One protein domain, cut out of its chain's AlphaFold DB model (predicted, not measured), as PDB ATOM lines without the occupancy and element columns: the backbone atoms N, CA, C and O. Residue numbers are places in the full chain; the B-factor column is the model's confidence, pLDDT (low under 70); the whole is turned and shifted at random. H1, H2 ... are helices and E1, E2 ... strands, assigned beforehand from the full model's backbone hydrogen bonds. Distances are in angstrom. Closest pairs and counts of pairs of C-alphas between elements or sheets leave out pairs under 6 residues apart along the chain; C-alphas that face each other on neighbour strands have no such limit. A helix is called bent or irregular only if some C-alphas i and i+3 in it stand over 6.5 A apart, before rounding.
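What this domain is: This is residues 114 to 172 of the 701 residues of an uncharacterized protein of Exophiala dermatitidis (strain ATCC 34100 / CBS 525.76 / NIH/UT8656) (UniProt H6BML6). Little regular structure: a hairpin, E1 and E2, sits by two touching helices, H1 and H2, and a long tail, residues 153 to 172, folds back on itself. Of 59 printed residues, 22 are in named elements, in order H1, E1, E2, H2; class mixed, one antiparallel sheet. The whole is loose, radius of gyration of the C-alphas 14.2 A, spanning 46 by 25 by 19 A.

Where its parts are: E1 is residues 127 to 129, E2 136 to 138. H1, residues 114 to 124, 12.3 A long, begins at C-alpha (-10.922, 18.918, 29.917); it is irregular, C-alphas 116 and 119 being 7.4 A apart. H2, residues 148 to 152, ends at C-alpha (-13.779, 21.806, 34.944).

How they stand to each other: Antiparallel E1 and E2 have N 128 and O 137 within hydrogen-bond range, 2.9 A. H2 touches H1, closest C-alphas Trp 149 and Leu 124, 4.9 A. Within range in H1 are 2 of 7 O i to N i+4 pairs and 6 of 8 O i to N i+3 pairs; in H2, every O i to N i+4 pair.

The domain as a whole: The printed part has no cut. The C-alphas farthest apart, Asn 142 and Asp 165, are at 47.3 A. Residue 164 has pLDDT under 70.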
ATOM      1  N   GLU A 114      -9.522  18.618  29.631       83.75
ATOM      2  CA  GLU A 114     -10.922  18.918  29.917       83.75
ATOM      3  C   GLU A 114     -11.877  18.101  29.039       83.75
ATOM      4  O   GLU A 114     -12.983  17.761  29.468       83.75
ATOM      5  N   ASP A 115     -11.441  17.732  27.831       86.88
ATOM      6  CA  ASP A 115     -12.269  16.998  26.880       86.88
ATOM      7  C   ASP A 115     -12.620  15.596  27.397       86.88
ATOM      8  O   ASP A 115     -13.647  15.042  26.999       86.88
ATOM      9  N   PHE A 116     -11.832  15.041  28.329       83.88
ATOM     10  CA  PHE A 116     -12.100  13.743  28.956       83.88
ATOM     11  C   PHE A 116     -13.479  13.684  29.632       83.88
ATOM     12  O   PHE A 116     -14.108  12.624  29.681       83.88
ATOM     13  N   TYR A 117     -13.969  14.825  30.123       84.31
ATOM     14  CA  TYR A 117     -15.264  14.940  30.793       84.31
ATOM     15  C   TYR A 117     -16.422  15.244  29.835       84.31
ATOM     16  O   TYR A 117     -17.570  15.298  30.278       84.31
ATOM     17  N   SER A 118     -16.170  15.415  28.533       84.81
ATOM     18  CA  SER A 118     -17.187  15.852  27.560       84.81
ATOM     19  C   SER A 118     -18.397  14.921  27.488       84.81
ATOM     20  O   SER A 118     -19.528  15.391  27.387       84.81
ATOM     21  N   GLU A 119     -18.194  13.605  27.604       80.81
ATOM     22  CA  GLU A 119     -19.300  12.635  27.644       80.81
ATOM     23  C   GLU A 119     -20.184  12.795  28.883       80.81
ATOM     24  O   GLU A 119     -21.391  12.555  28.838       80.81
ATOM     25  N   ALA A 120     -19.578  13.198  30.002       86.06
ATOM     26  CA  ALA A 120     -20.270  13.429  31.259       86.06
ATOM     27  C   ALA A 120     -20.888  14.834  31.333       86.06
ATOM     28  O   ALA A 120     -21.696  15.082  32.227       86.06
ATOM     29  N   ALA A 121     -20.575  15.732  30.391       88.31
ATOM     30  CA  ALA A 121     -21.046  17.115  30.383       88.31
ATOM     31  C   ALA A 121     -22.569  17.263  30.569       88.31
ATOM     32  O   ALA A 121     -22.961  18.127  31.351       88.31
ATOM     33  N   PRO A 122     -23.447  16.444  29.945       89.81
ATOM     34  CA  PRO A 122     -24.891  16.535  30.179       89.81
ATOM     35  C   PRO A 122     -25.289  16.369  31.650       89.81
ATOM     36  O   PRO A 122     -26.241  17.001  32.086       89.81
ATOM     37  N   TYR A 123     -24.548  15.564  32.417       90.19
ATOM     38  CA  TYR A 123     -24.777  15.366  33.850       90.19
ATOM     39  C   TYR A 123     -24.050  16.427  34.679       90.19
ATOM     40  O   TYR A 123     -24.635  17.021  35.579       90.19
ATOM     41  N   LEU A 124     -22.790  16.725  34.354       91.25
ATOM     42  CA  LEU A 124     -21.974  17.686  35.106       91.25
ATOM     43  C   LEU A 124     -22.529  19.116  35.046       91.25
ATOM     44  O   LEU A 124     -22.348  19.872  35.996       91.25
ATOM     45  N   LYS A 125     -23.258  19.467  33.979       92.19
ATOM     46  CA  LYS A 125     -23.995  20.737  33.846       92.19
ATOM     47  C   LYS A 125     -25.229  20.839  34.748       92.19
ATOM     48  O   LYS A 125     -25.793  21.916  34.876       92.19
ATOM     49  N   THR A 126     -25.671  19.735  35.347       92.56
ATOM     50  CA  THR A 126     -26.822  19.716  36.271       92.56
ATOM     51  C   THR A 126     -26.406  19.733  37.739       92.56
ATOM     52  O   THR A 126     -27.253  19.888  38.612       92.56
ATOM     53  N   LEU A 127     -25.104  19.608  38.016       93.88
ATOM     54  CA  LEU A 127     -24.550  19.485  39.358       93.88
ATOM     55  C   LEU A 127     -23.716  20.717  39.722       93.88
ATOM     56  O   LEU A 127     -23.048  21.293  38.870       93.88
ATOM     57  N   THR A 128     -23.705  21.086  41.000       93.62
ATOM     58  CA  THR A 128     -22.841  22.123  41.592       93.62
ATOM     59  C   THR A 128     -22.271  21.634  42.928       93.62
ATOM     60  O   THR A 128     -22.816  20.704  43.536       93.62
ATOM     61  N   VAL A 129     -21.179  22.237  43.405       90.88
ATOM     62  CA  VAL A 129     -20.592  21.935  44.719       90.88
ATOM     63  C   VAL A 129     -21.102  22.931  45.759       90.88
ATOM     64  O   VAL A 129     -20.931  24.144  45.645       90.88
ATOM     65  N   ASP A 130     -21.718  22.424  46.826       87.69
ATOM     66  CA  ASP A 130     -22.134  23.258  47.949       87.69
ATOM     67  C   ASP A 130     -20.918  23.781  48.735       87.69
ATOM     68  O   ASP A 130     -20.149  23.003  49.296       87.69
ATOM     69  N   LYS A 131     -20.758  25.108  48.828       84.31
ATOM     70  CA  LYS A 131     -19.575  25.743  49.447       84.31
ATOM     71  C   LYS A 131     -19.422  25.475  50.950       84.31
ATOM     72  O   LYS A 131     -18.329  25.653  51.478       84.31
ATOM     73  N   GLY A 132     -20.497  25.102  51.648       85.75
ATOM     74  CA  GLY A 132     -20.461  24.824  53.087       85.75
ATOM     75  C   GLY A 132     -20.083  23.378  53.410       85.75
ATOM     76  O   GLY A 132     -19.339  23.127  54.356       85.75
ATOM     77  N   SER A 133     -20.597  22.427  52.631       86.94
ATOM     78  CA  SER A 133     -20.420  20.988  52.862       86.94
ATOM     79  C   SER A 133     -19.427  20.312  51.916       86.94
ATOM     80  O   SER A 133     -19.059  19.164  52.165       86.94
ATOM     81  N   PHE A 134     -19.008  20.996  50.846       84.31
ATOM     82  CA  PHE A 134     -18.199  20.467  49.739       84.31
ATOM     83  C   PHE A 134     -18.815  19.232  49.059       84.31
ATOM     84  O   PHE A 134     -18.112  18.426  48.451       84.31
ATOM     85  N   ARG A 135     -20.138  19.056  49.169       88.94
ATOM     86  CA  ARG A 135     -20.869  17.950  48.541       88.94
ATOM     87  C   ARG A 135     -21.484  18.392  47.219       88.94
ATOM     88  O   ARG A 135     -21.986  19.509  47.110       88.94
ATOM     89  N   ALA A 136     -21.480  17.486  46.244       91.12
ATOM     90  CA  ALA A 136     -22.208  17.671  44.997       91.12
ATOM     91  C   ALA A 136     -23.726  17.642  45.253       91.12
ATOM     92  O   ALA A 136     -24.213  16.813  46.027       91.12
ATOM     93  N   ARG A 137     -24.462  18.542  44.602       92.50
ATOM     94  CA  ARG A 137     -25.931  18.593  44.599       92.50
ATOM     95  C   ARG A 137     -26.453  19.079  43.250       92.50
ATOM     96  O   ARG A 137     -25.720  19.739  42.516       92.50
ATOM     97  N   ASP A 138     -27.728  18.830  42.981       93.12
ATOM     98  CA  ASP A 138     -28.394  19.366  41.795       93.12
ATOM     99  C   ASP A 138     -28.505  20.899  41.855       93.12
ATOM    100  O   ASP A 138     -28.698  21.501  42.928       93.12
ATOM    101  N   VAL A 139     -28.393  21.527  40.687       91.75
ATOM    102  CA  VAL A 139     -28.708  22.943  40.477       91.75
ATOM    103  C   VAL A 139     -30.224  23.107  40.512       91.75
ATOM    104  O   VAL A 139     -30.954  22.413  39.804       91.75
ATOM    105  N   ARG A 140     -30.720  24.012  41.357       91.00
ATOM    106  CA  ARG A 140     -32.163  24.259  41.480       91.00
ATOM    107  C   ARG A 140     -32.674  25.108  40.319       91.00
ATOM    108  O   ARG A 140     -31.934  25.884  39.720       91.00
ATOM    109  N   GLU A 141     -33.971  25.014  40.037       84.88
ATOM    110  CA  GLU A 141     -34.616  25.869  39.036       84.88
ATOM    111  C   GLU A 141     -34.372  27.360  39.342       84.88
ATOM    112  O   GLU A 141     -34.609  27.823  40.459       84.88
ATOM    113  N   ASN A 142     -33.906  28.112  38.337       86.38
ATOM    114  CA  ASN A 142     -33.526  29.534  38.409       86.38
ATOM    115  C   ASN A 142     -32.309  29.866  39.297       86.38
ATOM    116  O   ASN A 142     -32.047  31.039  39.570       86.38
ATOM    117  N   GLU A 143     -31.550  28.868  39.745       88.75
ATOM    118  CA  GLU A 143     -30.315  29.081  40.493       88.75
ATOM    119  C   GLU A 143     -29.144  29.367  39.538       88.75
ATOM    120  O   GLU A 143     -28.795  28.536  38.705       88.75
ATOM    121  N   ASN A 144     -28.520  30.545  39.661       86.88
ATOM    122  CA  ASN A 144     -27.344  30.919  38.869       86.88
ATOM    123  C   ASN A 144     -26.060  30.671  39.678       86.88
ATOM    124  O   ASN A 144     -25.574  31.559  40.384       86.88
ATOM    125  N   VAL A 145     -25.556  29.442  39.616       90.81
ATOM    126  CA  VAL A 145     -24.327  28.989  40.286       90.81
ATOM    127  C   VAL A 145     -23.429  28.267  39.281       90.81
ATOM    128  O   VAL A 145     -23.962  27.638  38.366       90.81
ATOM    129  N   PRO A 146     -22.091  28.337  39.429       90.44
ATOM    130  CA  PRO A 146     -21.191  27.568  38.582       90.44
ATOM    131  C   PRO A 146     -21.483  26.077  38.750       90.44
ATOM    132  O   PRO A 146     -21.635  25.565  39.868       90.44
ATOM    133  N   THR A 147     -21.616  25.391  37.623       92.81
ATOM    134  CA  THR A 147     -21.786  23.942  37.601       92.81
ATOM    135  C   THR A 147     -20.430  23.264  37.770       92.81
ATOM    136  O   THR A 147     -19.387  23.866  37.519       92.81
ATOM    137  N   ILE A 148     -20.429  21.980  38.130       90.88
ATOM    138  CA  ILE A 148     -19.200  21.174  38.132       90.88
ATOM    139  C   ILE A 148     -18.574  21.186  36.731       90.88
ATOM    140  O   ILE A 148     -17.354  21.204  36.601       90.88
ATOM    141  N   TRP A 149     -19.392  21.220  35.670       90.50
ATOM    142  CA  TRP A 149     -18.881  21.373  34.308       90.50
ATOM    143  C   TRP A 149     -18.121  22.693  34.125       90.50
ATOM    144  O   TRP A 149     -16.999  22.662  33.627       90.50
ATOM    145  N   ASP A 150     -18.687  23.823  34.551       89.50
ATOM    146  CA  ASP A 150     -18.036  25.133  34.418       89.50
ATOM    147  C   ASP A 150     -16.712  25.168  35.183       89.50
ATOM    148  O   ASP A 150     -15.702  25.587  34.621       89.50
ATOM    149  N   GLU A 151     -16.698  24.616  36.402       86.81
ATOM    150  CA  GLU A 151     -15.482  24.461  37.204       86.81
ATOM    151  C   GLU A 151     -14.417  23.643  36.464       86.81
ATOM    152  O   GLU A 151     -13.251  24.014  36.507       86.81
ATOM    153  N   THR A 152     -14.772  22.582  35.720       83.12
ATOM    154  CA  THR A 152     -13.779  21.806  34.944       83.12
ATOM    155  C   THR A 152     -13.182  22.568  33.756       83.12
ATOM    156  O   THR A 152     -12.085  22.226  33.320       83.12
ATOM    157  N   GLN A 153     -13.864  23.598  33.242       83.31
ATOM    158  CA  GLN A 153     -13.394  24.414  32.113       83.31
ATOM    159  C   GLN A 153     -12.582  25.650  32.546       83.31
ATOM    160  O   GLN A 153     -12.116  26.403  31.687       83.31
ATOM    161  N   GLU A 154     -12.418  25.896  33.849       82.06
ATOM    162  CA  GLU A 154     -11.667  27.049  34.349       82.06
ATOM    163  C   GLU A 154     -10.168  26.955  34.022       82.06
ATOM    164  O   GLU A 154      -9.519  25.926  34.212       82.06
ATOM    165  N   SER A 155      -9.570  28.076  33.601       71.94
ATOM    166  CA  SER A 155      -8.155  28.142  33.199       71.94
ATOM    167  C   SER A 155      -7.157  27.911  34.340       71.94
ATOM    168  O   SER A 155      -5.955  27.836  34.093       71.94
ATOM    169  N   CYS A 156      -7.618  27.873  35.594       72.50
ATOM    170  CA  CYS A 156      -6.787  27.591  36.764       72.50
ATOM    171  C   CYS A 156      -6.636  26.096  37.069       72.50
ATOM    172  O   CYS A 156      -5.843  25.741  37.944       72.50
ATOM    173  N   ASN A 157      -7.364  25.223  36.368       77.12
ATOM    174  CA  ASN A 157      -7.215  23.785  36.530       77.12
ATOM    175  C   ASN A 157      -5.855  23.313  36.018       77.12
ATOM    176  O   ASN A 157      -5.376  23.732  34.967       77.12
ATOM    177  N   VAL A 158      -5.226  22.419  36.780       76.50
ATOM    178  CA  VAL A 158      -3.933  21.832  36.429       76.50
ATOM    179  C   VAL A 158      -4.138  20.351  36.161       76.50
ATOM    180  O   VAL A 158      -4.609  19.617  37.028       76.50
ATOM    181  N   PHE A 159      -3.750  19.901  34.970       81.88
ATOM    182  CA  PHE A 159      -3.678  18.478  34.676       81.88
ATOM    183  C   PHE A 159      -2.570  17.828  35.506       81.88
ATOM    184  O   PHE A 159      -1.441  18.319  35.558       81.88
ATOM    185  N   SER A 160      -2.883  16.697  36.127       82.94
ATOM    186  CA  SER A 160      -1.890  15.845  36.766       82.94
ATOM    187  C   SER A 160      -2.215  14.388  36.493       82.94
ATOM    188  O   SER A 160      -3.317  13.940  36.806       82.94
ATOM    189  N   MET A 161      -1.251  13.643  35.963       80.69
ATOM    190  CA  MET A 161      -1.369  12.204  35.761       80.69
ATOM    191  C   MET A 161      -0.224  11.485  36.457       80.69
ATOM    192  O   MET A 161       0.938  11.847  36.284       80.69
ATOM    193  N   THR A 162      -0.560  10.464  37.240       80.56
ATOM    194  CA  THR A 162       0.421   9.594  37.890       80.56
ATOM    195  C   THR A 162       0.735   8.411  36.982       80.56
ATOM    196  O   THR A 162      -0.148   7.616  36.652       80.56
ATOM    197  N   MET A 163       1.995   8.311  36.577       73.25
ATOM    198  CA  MET A 163       2.539   7.215  35.782       73.25
ATOM    199  C   MET A 163       2.764   5.962  36.651       73.25
ATOM    200  O   MET A 163       2.816   6.072  37.880       73.25
ATOM    201  N   PRO A 164       2.903   4.760  36.052       68.62
ATOM    202  CA  PRO A 164       3.141   3.516  36.796       68.62
ATOM    203  C   PRO A 164       4.378   3.538  37.709       68.62
ATOM    204  O   PRO A 164       4.402   2.869  38.738       68.62
ATOM    205  N   ASP A 165       5.387   4.342  37.374       75.56
ATOM    206  CA  ASP A 165       6.603   4.572  38.164       75.56
ATOM    207  C   ASP A 165       6.431   5.636  39.270       75.56
ATOM    208  O   ASP A 165       7.399   6.044  39.910       75.56
ATOM    209  N   SER A 166       5.192   6.071  39.528       78.94
ATOM    210  CA  SER A 166       4.824   7.151  40.456       78.94
ATOM    211  C   SER A 166       5.289   8.555  40.046       78.94
ATOM    212  O   SER A 166       5.160   9.493  40.838       78.94
ATOM    213  N   GLN A 167       5.780   8.753  38.817       80.56
ATOM    214  CA  GLN A 167       6.052  10.086  38.289       80.56
ATOM    215  C   GLN A 167       4.738  10.848  38.056       80.56
ATOM    216  O   GLN A 167       3.761  10.295  37.557       80.56
ATOM    217  N   ILE A 168       4.707  12.139  38.404       81.62
ATOM    218  CA  ILE A 168       3.552  13.009  38.152       81.62
ATOM    219  C   ILE A 168       3.841  13.878  36.931       81.62
ATOM    220  O   ILE A 168       4.688  14.774  36.979       81.62
ATOM    221  N   LEU A 169       3.102  13.643  35.853       80.06
ATOM    222  CA  LEU A 169       3.117  14.481  34.663       80.06
ATOM    223  C   LEU A 169       2.110  15.615  34.824       80.06
ATOM    224  O   LEU A 169       0.947  15.378  35.141       80.06
ATOM    225  N   LYS A 170       2.563  16.851  34.597       82.88
ATOM    226  CA  LYS A 170       1.720  18.061  34.639       82.88
ATOM    227  C   LYS A 170       1.160  18.466  33.276       82.88
ATOM    228  O   LYS A 170       0.404  19.423  33.163       82.88
ATOM    229  N   THR A 171       1.557  17.746  32.238       81.38
ATOM    230  CA  THR A 171       1.129  17.951  30.856       81.38
ATOM    231  C   THR A 171       0.672  16.621  30.293       81.38
ATOM    232  O   THR A 171       1.270  15.588  30.599       81.38
ATOM    233  N   MET A 172      -0.375  16.650  29.474       80.88
ATOM    234  CA  MET A 172      -0.877  15.453  28.811       80.88
ATOM    235  C   MET A 172       0.203  14.908  27.858       80.88
ATOM    236  O   MET A 172       0.712  15.672  27.033       80.88
TER     237      MET A 172